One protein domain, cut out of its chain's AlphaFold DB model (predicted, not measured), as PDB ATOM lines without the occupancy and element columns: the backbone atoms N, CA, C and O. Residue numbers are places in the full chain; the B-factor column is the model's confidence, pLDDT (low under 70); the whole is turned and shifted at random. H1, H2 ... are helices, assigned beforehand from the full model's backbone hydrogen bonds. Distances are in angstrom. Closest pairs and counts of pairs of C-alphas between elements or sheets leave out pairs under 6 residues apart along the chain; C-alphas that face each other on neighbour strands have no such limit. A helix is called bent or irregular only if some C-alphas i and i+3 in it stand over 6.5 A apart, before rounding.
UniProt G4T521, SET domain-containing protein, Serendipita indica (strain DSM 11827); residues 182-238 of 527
ATOM      1  N   GLN A 182      -7.018 -40.687  26.972       62.38
ATOM      2  CA  GLN A 182      -6.693 -41.165  28.321       62.38
ATOM      3  C   GLN A 182      -5.157 -41.253  28.450       62.38
ATOM      4  O   GLN A 182      -4.580 -42.341  28.482       62.38
ATOM      5  N   PRO A 183      -4.465 -40.093  28.416       61.56
ATOM      6  CA  PRO A 183      -4.431 -39.251  29.614       61.56
ATOM      7  C   PRO A 183      -4.630 -37.742  29.343       61.56
ATOM      8  O   PRO A 183      -3.735 -37.048  28.855       61.56
ATOM      9  N   LEU A 184      -5.767 -37.189  29.780       68.50
ATOM     10  CA  LEU A 184      -6.093 -35.755  29.686       68.50
ATOM     11  C   LEU A 184      -5.070 -34.846  30.404       68.50
ATOM     12  O   LEU A 184      -4.797 -33.727  29.958       68.50
ATOM     13  N   PHE A 185      -4.489 -35.344  31.501       80.06
ATOM     14  CA  PHE A 185      -3.494 -34.654  32.332       80.06
ATOM     15  C   PHE A 185      -2.034 -34.928  31.921       80.06
ATOM     16  O   PHE A 185      -1.115 -34.583  32.661       80.06
ATOM     17  N   ALA A 186      -1.791 -35.558  30.770       85.56
ATOM     18  CA  ALA A 186      -0.438 -35.763  30.258       85.56
ATOM     19  C   ALA A 186       0.130 -34.515  29.567       85.56
ATOM     20  O   ALA A 186      -0.614 -33.635  29.099       85.56
ATOM     21  N   VAL A 187       1.461 -34.450  29.472       91.44
ATOM     22  CA  VAL A 187       2.123 -33.354  28.755       91.44
ATOM     23  C   VAL A 187       1.874 -33.467  27.252       91.44
ATOM     24  O   VAL A 187       1.509 -34.517  26.721       91.44
ATOM     25  N   ARG A 188       2.035 -32.355  26.543       92.25
ATOM     26  CA  ARG A 188       1.668 -32.183  25.137       92.25
ATOM     27  C   ARG A 188       2.079 -33.326  24.219       92.25
ATOM     28  O   ARG A 188       1.256 -33.826  23.449       92.25
ATOM     29  N   ASN A 189       3.346 -33.708  24.299       91.69
ATOM     30  CA  ASN A 189       3.921 -34.699  23.399       91.69
ATOM     31  C   ASN A 189       3.340 -36.088  23.689       91.69
ATOM     32  O   ASN A 189       2.949 -36.770  22.753       91.69
ATOM     33  N   GLU A 190       3.150 -36.451  24.962       90.38
ATOM     34  CA  GLU A 190       2.481 -37.696  25.368       90.38
ATOM     35  C   GLU A 190       1.028 -37.762  24.868       90.38
ATOM     36  O   GLU A 190       0.600 -38.803  24.371       90.38
ATOM     37  N   ARG A 191       0.271 -36.651  24.933       89.94
ATOM     38  CA  ARG A 191      -1.103 -36.596  24.392       89.94
ATOM     39  C   ARG A 191      -1.128 -36.802  22.874       89.94
ATOM     40  O   ARG A 191      -2.013 -37.489  22.371       89.94
ATOM     41  N   ARG A 192      -0.173 -36.216  22.138       91.94
ATOM     42  CA  ARG A 192      -0.035 -36.413  20.681       91.94
ATOM     43  C   ARG A 192       0.423 -37.833  20.330       91.94
ATOM     44  O   ARG A 192      -0.111 -38.397  19.384       91.94
ATOM     45  N   GLU A 193       1.338 -38.419  21.099       90.75
ATOM     46  CA  GLU A 193       1.822 -39.793  20.906       90.75
ATOM     47  C   GLU A 193       0.699 -40.818  21.110       90.75
ATOM     48  O   GLU A 193       0.438 -41.654  20.249       90.75
ATOM     49  N   TYR A 194      -0.047 -40.679  22.212       85.81
ATOM     50  CA  TYR A 194      -1.193 -41.530  22.526       85.81
ATOM     51  C   TYR A 194      -2.271 -41.482  21.433       85.81
ATOM     52  O   TYR A 194      -2.767 -42.523  21.011       85.81
ATOM     53  N   LEU A 195      -2.607 -40.287  20.927       88.50
ATOM     54  CA  LEU A 195      -3.594 -40.133  19.852       88.50
ATOM     55  C   LEU A 195      -3.089 -40.644  18.494       88.50
ATOM     56  O   LEU A 195      -3.892 -41.169  17.721       88.50
ATOM     57  N   ARG A 196      -1.779 -40.580  18.223       89.56
ATOM     58  CA  ARG A 196      -1.193 -41.193  17.023       89.56
ATOM     59  C   ARG A 196      -1.300 -42.715  17.075       89.56
ATOM     60  O   ARG A 196      -1.767 -43.310  16.115       89.56
ATOM     61  N   HIS A 197      -0.958 -43.343  18.201       84.88
ATOM     62  CA  HIS A 197      -1.108 -44.794  18.352       84.88
ATOM     63  C   HIS A 197      -2.575 -45.254  18.364       84.88
ATOM     64  O   HIS A 197      -2.897 -46.259  17.740       84.88
ATOM     65  N   LEU A 198      -3.470 -44.538  19.056       82.19
ATOM     66  CA  LEU A 198      -4.863 -44.971  19.236       82.19
ATOM     67  C   LEU A 198      -5.777 -44.647  18.041       82.19
ATOM     68  O   LEU A 198      -6.792 -45.316  17.866       82.19
ATOM     69  N   ARG A 199      -5.483 -43.593  17.266       85.69
ATOM     70  CA  ARG A 199      -6.400 -43.028  16.249       85.69
ATOM     71  C   ARG A 199      -5.698 -42.531  14.973       85.69
ATOM     72  O   ARG A 199      -6.331 -41.852  14.173       85.69
ATOM     73  N   ASN A 200      -4.402 -42.799  14.810       88.94
ATOM     74  CA  ASN A 200      -3.580 -42.421  13.654       88.94
ATOM     75  C   ASN A 200      -3.616 -40.927  13.241       88.94
ATOM     76  O   ASN A 200      -3.471 -40.598  12.067       88.94
ATOM     77  N   PHE A 201      -3.769 -39.991  14.191       90.19
ATOM     78  CA  PHE A 201      -3.701 -38.549  13.897       90.19
ATOM     79  C   PHE A 201      -2.876 -37.759  14.920       90.19
ATOM     80  O   PHE A 201      -2.718 -38.148  16.077       90.19
ATOM     81  N   THR A 202      -2.374 -36.592  14.501       91.88
ATOM     82  CA  THR A 202      -1.710 -35.625  15.391       91.88
ATOM     83  C   THR A 202      -2.676 -34.494  15.739       91.88
ATOM     84  O   THR A 202      -3.149 -33.780  14.862       91.88
ATOM     85  N   CYS A 203      -2.973 -34.302  17.027       91.38
ATOM     86  CA  CYS A 203      -3.990 -33.341  17.465       91.38
ATOM     87  C   CYS A 203      -3.594 -31.864  17.241       91.38
ATOM     88  O   CYS A 203      -2.584 -31.393  17.778       91.38
ATOM     89  N   THR A 204      -4.454 -31.132  16.525       92.81
ATOM     90  CA  THR A 204      -4.392 -29.688  16.211       92.81
ATOM     91  C   THR A 204      -5.578 -28.899  16.798       92.81
ATOM     92  O   THR A 204      -5.976 -27.857  16.285       92.81
ATOM     93  N   CYS A 205      -6.163 -29.361  17.911       91.19
ATOM     94  CA  CYS A 205      -7.133 -28.546  18.653       91.19
ATOM     95  C   CYS A 205      -6.494 -27.223  19.131       91.19
ATOM     96  O   CYS A 205      -5.276 -27.155  19.318       91.19
ATOM     97  N   ALA A 206      -7.301 -26.193  19.409       90.25
ATOM     98  CA  ALA A 206      -6.811 -24.856  19.777       90.25
ATOM     99  C   ALA A 206      -5.852 -24.841  20.990       90.25
ATOM    100  O   ALA A 206      -4.933 -24.023  21.050       90.25
ATOM    101  N   CYS A 207      -6.009 -25.774  21.941       90.50
ATOM    102  CA  CYS A 207      -5.046 -25.948  23.031       90.50
ATOM    103  C   CYS A 207      -3.677 -26.404  22.510       90.50
ATOM    104  O   CYS A 207      -2.662 -25.856  22.924       90.50
ATOM    105  N   CYS A 208      -3.645 -27.381  21.599       91.31
ATOM    106  CA  CYS A 208      -2.408 -27.875  21.006       91.31
ATOM    107  C   CYS A 208      -1.776 -26.841  20.066       91.31
ATOM    108  O   CYS A 208      -0.576 -26.642  20.173       91.31
ATOM    109  N   GLU A 209      -2.527 -26.153  19.202       92.44
ATOM    110  CA  GLU A 209      -1.964 -25.120  18.305       92.44
ATOM    111  C   GLU A 209      -1.265 -23.990  19.067       92.44
ATOM    112  O   GLU A 209      -0.133 -23.635  18.746       92.44
ATOM    113  N   ARG A 210      -1.890 -23.470  20.132       91.94
ATOM    114  CA  ARG A 210      -1.257 -22.468  21.005       91.94
ATOM    115  C   ARG A 210       0.050 -22.991  21.611       91.94
ATOM    116  O   ARG A 210       1.001 -22.239  21.748       91.94
ATOM    117  N   GLU A 211       0.104 -24.278  21.942       92.06
ATOM    118  CA  GLU A 211       1.304 -24.954  22.449       92.06
ATOM    119  C   GLU A 211       2.318 -25.361  21.337       92.06
ATOM    120  O   GLU A 211       3.385 -25.877  21.669       92.06
ATOM    121  N   ASP A 212       2.013 -25.188  20.035       92.94
ATOM    122  CA  ASP A 212       3.013 -25.184  18.939       92.94
ATOM    123  C   ASP A 212       3.590 -23.769  18.740       92.94
ATOM    124  O   ASP A 212       4.786 -23.629  18.501       92.94
ATOM    125  N   GLY A 213       2.746 -22.730  18.820       92.56
ATOM    126  CA  GLY A 213       3.127 -21.340  18.532       92.56
ATOM    127  C   GLY A 213       3.762 -20.558  19.689       92.56
ATOM    128  O   GLY A 213       4.407 -19.544  19.439       92.56
ATOM    129  N   ASP A 214       3.590 -21.001  20.938       95.44
ATOM    130  CA  ASP A 214       4.105 -20.331  22.139       95.44
ATOM    131  C   ASP A 214       4.701 -21.352  23.132       95.44
ATOM    132  O   ASP A 214       4.011 -22.200  23.709       95.44
ATOM    133  N   GLU A 215       6.019 -21.252  23.325       95.38
ATOM    134  CA  GLU A 215       6.823 -22.108  24.205       95.38
ATOM    135  C   GLU A 215       6.504 -21.904  25.695       95.38
ATOM    136  O   GLU A 215       6.510 -22.867  26.465       95.38
ATOM    137  N   GLU A 216       6.193 -20.678  26.125       95.06
ATOM    138  CA  GLU A 216       5.860 -20.398  27.526       95.06
ATOM    139  C   GLU A 216       4.413 -20.802  27.828       95.06
ATOM    140  O   GLU A 216       4.146 -21.406  28.874       95.06
ATOM    141  N   ALA A 217       3.489 -20.609  26.878       91.19
ATOM    142  CA  ALA A 217       2.162 -21.214  26.960       91.19
ATOM    143  C   ALA A 217       2.247 -22.746  27.024       91.19
ATOM    144  O   ALA A 217       1.505 -23.344  27.810       91.19
ATOM    145  N   ARG A 218       3.159 -23.382  26.268       94.62
ATOM    146  CA  ARG A 218       3.425 -24.828  26.353       94.62
ATOM    147  C   ARG A 218       3.909 -25.235  27.740       94.62
ATOM    148  O   ARG A 218       3.231 -26.032  28.388       94.62
ATOM    149  N   LYS A 219       5.009 -24.651  28.231       94.81
ATOM    150  CA  LYS A 219       5.563 -24.933  29.570       94.81
ATOM    151  C   LYS A 219       4.518 -24.759  30.670       94.81
ATOM    152  O   LYS A 219       4.346 -25.651  31.498       94.81
ATOM    153  N   ALA A 220       3.766 -23.658  30.653       92.31
ATOM    154  CA  ALA A 220       2.714 -23.400  31.633       92.31
ATOM    155  C   ALA A 220       1.542 -24.399  31.525       92.31
ATOM    156  O   ALA A 220       0.926 -24.744  32.534       92.31
ATOM    157  N   SER A 221       1.225 -24.875  30.318       90.19
ATOM    158  CA  SER A 221       0.185 -25.886  30.083       90.19
ATOM    159  C   SER A 221       0.596 -27.272  30.578       90.19
ATOM    160  O   SER A 221      -0.178 -27.934  31.274       90.19
ATOM    161  N   ASP A 222       1.831 -27.674  30.289       93.25
ATOM    162  CA  ASP A 222       2.387 -28.958  30.709       93.25
ATOM    163  C   ASP A 222       2.667 -28.986  32.221       93.25
ATOM    164  O   ASP A 222       2.390 -29.997  32.868       93.25
ATOM    165  N   ALA A 223       3.070 -27.863  32.830       91.31
ATOM    166  CA  ALA A 223       3.171 -27.721  34.285       91.31
ATOM    167  C   ALA A 223       1.804 -27.862  34.985       91.31
ATOM    168  O   ALA A 223       1.672 -28.662  35.914       91.31
ATOM    169  N   ARG A 224       0.760 -27.157  34.508       90.38
ATOM    170  CA  ARG A 224      -0.613 -27.302  35.039       90.38
ATOM    171  C   ARG A 224      -1.121 -28.739  34.919       90.38
ATOM    172  O   ARG A 224      -1.696 -29.257  35.871       90.38
ATOM    173  N   ARG A 225      -0.912 -29.391  33.770       89.06
ATOM    174  CA  ARG A 225      -1.338 -30.784  33.557       89.06
ATOM    175  C   ARG A 225      -0.556 -31.771  34.426       89.06
ATOM    176  O   ARG A 225      -1.178 -32.641  35.026       89.06
ATOM    177  N   THR A 226       0.752 -31.577  34.599       87.25
ATOM    178  CA  THR A 226       1.576 -32.383  35.517       87.25
ATOM    179  C   THR A 226       1.073 -32.290  36.960       87.25
ATOM    180  O   THR A 226       0.910 -33.317  37.617       87.25
ATOM    181  N   GLU A 227       0.751 -31.084  37.443       86.44
ATOM    182  CA  GLU A 227       0.198 -30.905  38.793       86.44
ATOM    183  C   GLU A 227      -1.217 -31.489  38.925       86.44
ATOM    184  O   GLU A 227      -1.508 -32.146  39.922       86.44
ATOM    185  N   LEU A 228      -2.081 -31.359  37.910       82.75
ATOM    186  CA  LEU A 228      -3.387 -32.032  37.899       82.75
ATOM    187  C   LEU A 228      -3.251 -33.562  37.916       82.75
ATOM    188  O   LEU A 228      -3.968 -34.227  38.658       82.75
ATOM    189  N   CYS A 229      -2.291 -34.122  37.176       80.81
ATOM    190  CA  CYS A 229      -1.970 -35.551  37.192       80.81
ATOM    191  C   CYS A 229      -1.511 -36.009  38.589       80.81
ATOM    192  O   CYS A 229      -1.944 -37.058  39.072       80.81
ATOM    193  N   ARG A 230      -0.678 -35.205  39.267       83.81
ATOM    194  CA  ARG A 230      -0.213 -35.460  40.641       83.81
ATOM    195  C   ARG A 230      -1.352 -35.365  41.661       83.81
ATOM    196  O   ARG A 230      -1.472 -36.243  42.510       83.81
ATOM    197  N   LEU A 231      -2.184 -34.326  41.572       81.44
ATOM    198  CA  LEU A 231      -3.332 -34.115  42.454       81.44
ATOM    199  C   LEU A 231      -4.379 -35.215  42.282       81.44
ATOM    200  O   LEU A 231      -4.824 -35.766  43.283       81.44
ATOM    201  N   PHE A 232      -4.727 -35.580  41.044       72.56
ATOM    202  CA  PHE A 232      -5.707 -36.632  40.774       72.56
ATOM    203  C   PHE A 232      -5.246 -37.980  41.343       72.56
ATOM    204  O   PHE A 232      -5.991 -38.630  42.071       72.56
ATOM    205  N   LYS A 233      -3.979 -38.357  41.121       70.19
ATOM    206  CA  LYS A 233      -3.378 -39.575  41.698       70.19
ATOM    207  C   LYS A 233      -3.303 -39.570  43.229       70.19
ATOM    208  O   LYS A 233      -3.121 -40.630  43.816       70.19
ATOM    209  N   ALA A 234      -3.448 -38.412  43.875       72.00
ATOM    210  CA  ALA A 234      -3.536 -38.303  45.328       72.00
ATOM    211  C   ALA A 234      -4.977 -38.416  45.867       72.00
ATOM    212  O   ALA A 234      -5.135 -38.662  47.059       72.00
ATOM    213  N   VAL A 235      -6.023 -38.276  45.037       64.69
ATOM    214  CA  VAL A 235      -7.430 -38.369  45.488       64.69
ATOM    215  C   VAL A 235      -7.784 -39.745  46.078       64.69
ATOM    216  O   VAL A 235      -8.396 -39.753  47.146       64.69
ATOM    217  N   PRO A 236      -7.351 -40.898  45.516       55.50
ATOM    218  CA  PRO A 236      -7.573 -42.207  46.142       55.50
ATOM    219  C   PRO A 236      -6.992 -42.337  47.561       55.50
ATOM    220  O   PRO A 236      -7.514 -43.088  48.376       55.50
ATOM    221  N   PHE A 237      -5.951 -41.563  47.887       40.97
ATOM    222  CA  PHE A 237      -5.317 -41.528  49.212       40.97
ATOM    223  C   PHE A 237      -5.968 -40.520  50.182       40.97
ATOM    224  O   PHE A 237      -5.423 -40.263  51.251       40.97
ATOM    225  N   LEU A 238      -7.120 -39.937  49.823       41.97
ATOM    226  CA  LEU A 238      -7.924 -39.056  50.685       41.97
ATOM    227  C   LEU A 238      -9.232 -39.719  51.166       41.97
ATOM    228  O   LEU A 238     -10.095 -39.044  51.725       41.97
TER     229      LEU A 238
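Overview. This is residues 182 to 238 of the 527 residues of the protein "SET domain-containing protein" of Serendipita indica (strain DSM 11827) (UniProt G4T521). Picture a wide, loose V of helices: the long helix H3 is one arm, the shorter H1 is the other, and the small helix H2 sits at the closed end, making a corner with H3. The first residues, 182 to 187, lie in the opening between the two arms, and residues 233 to 238 of H3 stick out free. The printed part has 57 residues with three named helices, in the order H1, H2, H3, and no named strand; the class is all helix. The whole is only just loose, close to compact, with a radius of gyration of the C-alphas of 12.5 A, and its outline is flat, spanning 37 by 28 by 14 A.

Arrangement. Start at Arg 188, the first residue of H1, residues 188 to 199; the two closest approaches of H1 to the other helices are both made there. H2, residues 206 to 213, is close to H1 but not clearly touching: the closest C-alphas are those of Arg 188 and Cys 208, 7.2 A apart. H1 and H2 run opposite ways at a steep tilt of 56 degrees. Go on to H3, residues 215 to 238, which touches H2 only at the corner by their link, and with residues 217 to 221 alone; the closest C-alphas are those of Glu 211 and Arg 218, 4.4 A apart. H2 and H3 run opposite ways at a steep tilt of 47 degrees. H1 and H3 are close but not clearly touching, with Arg 188 and Asp 222 the closest at 6.5 A between C-alphas, and their lines are about perpendicular at 75 degrees. Look at the backbone O and N atoms: in H1 and H2 every O i to N i+4 pair is within hydrogen-bond range, and in H3 17 of 20 are.

Along the chain. Find C-alpha 188 at (1.668, -32.183, 25.137); from there H1 runs 16.2 A to C-alpha 199. A short link of 6 residues leads to H2, which begins at C-alpha 206, at (-6.811, -24.856, 19.777), and is 10.6 A long. A tight link, Asp 214, leads to H3, which runs 34.7 A from C-alpha 215 to C-alpha 238 at (-7.924, -39.056, 50.685). H3 is irregular, but only just: C-alphas 233 and 236 are 6.7 A apart, and its line is a rough one.

Size, cuts and confidence. The two C-alphas farthest apart are those of Gly 213 and Leu 238, at 38.3 A. The printed part has no cut, and neither link between the helices is long. The mean pLDDT of the printed part is 84.7; look for values under 70 at residues 182 to 184 and 235 to 238.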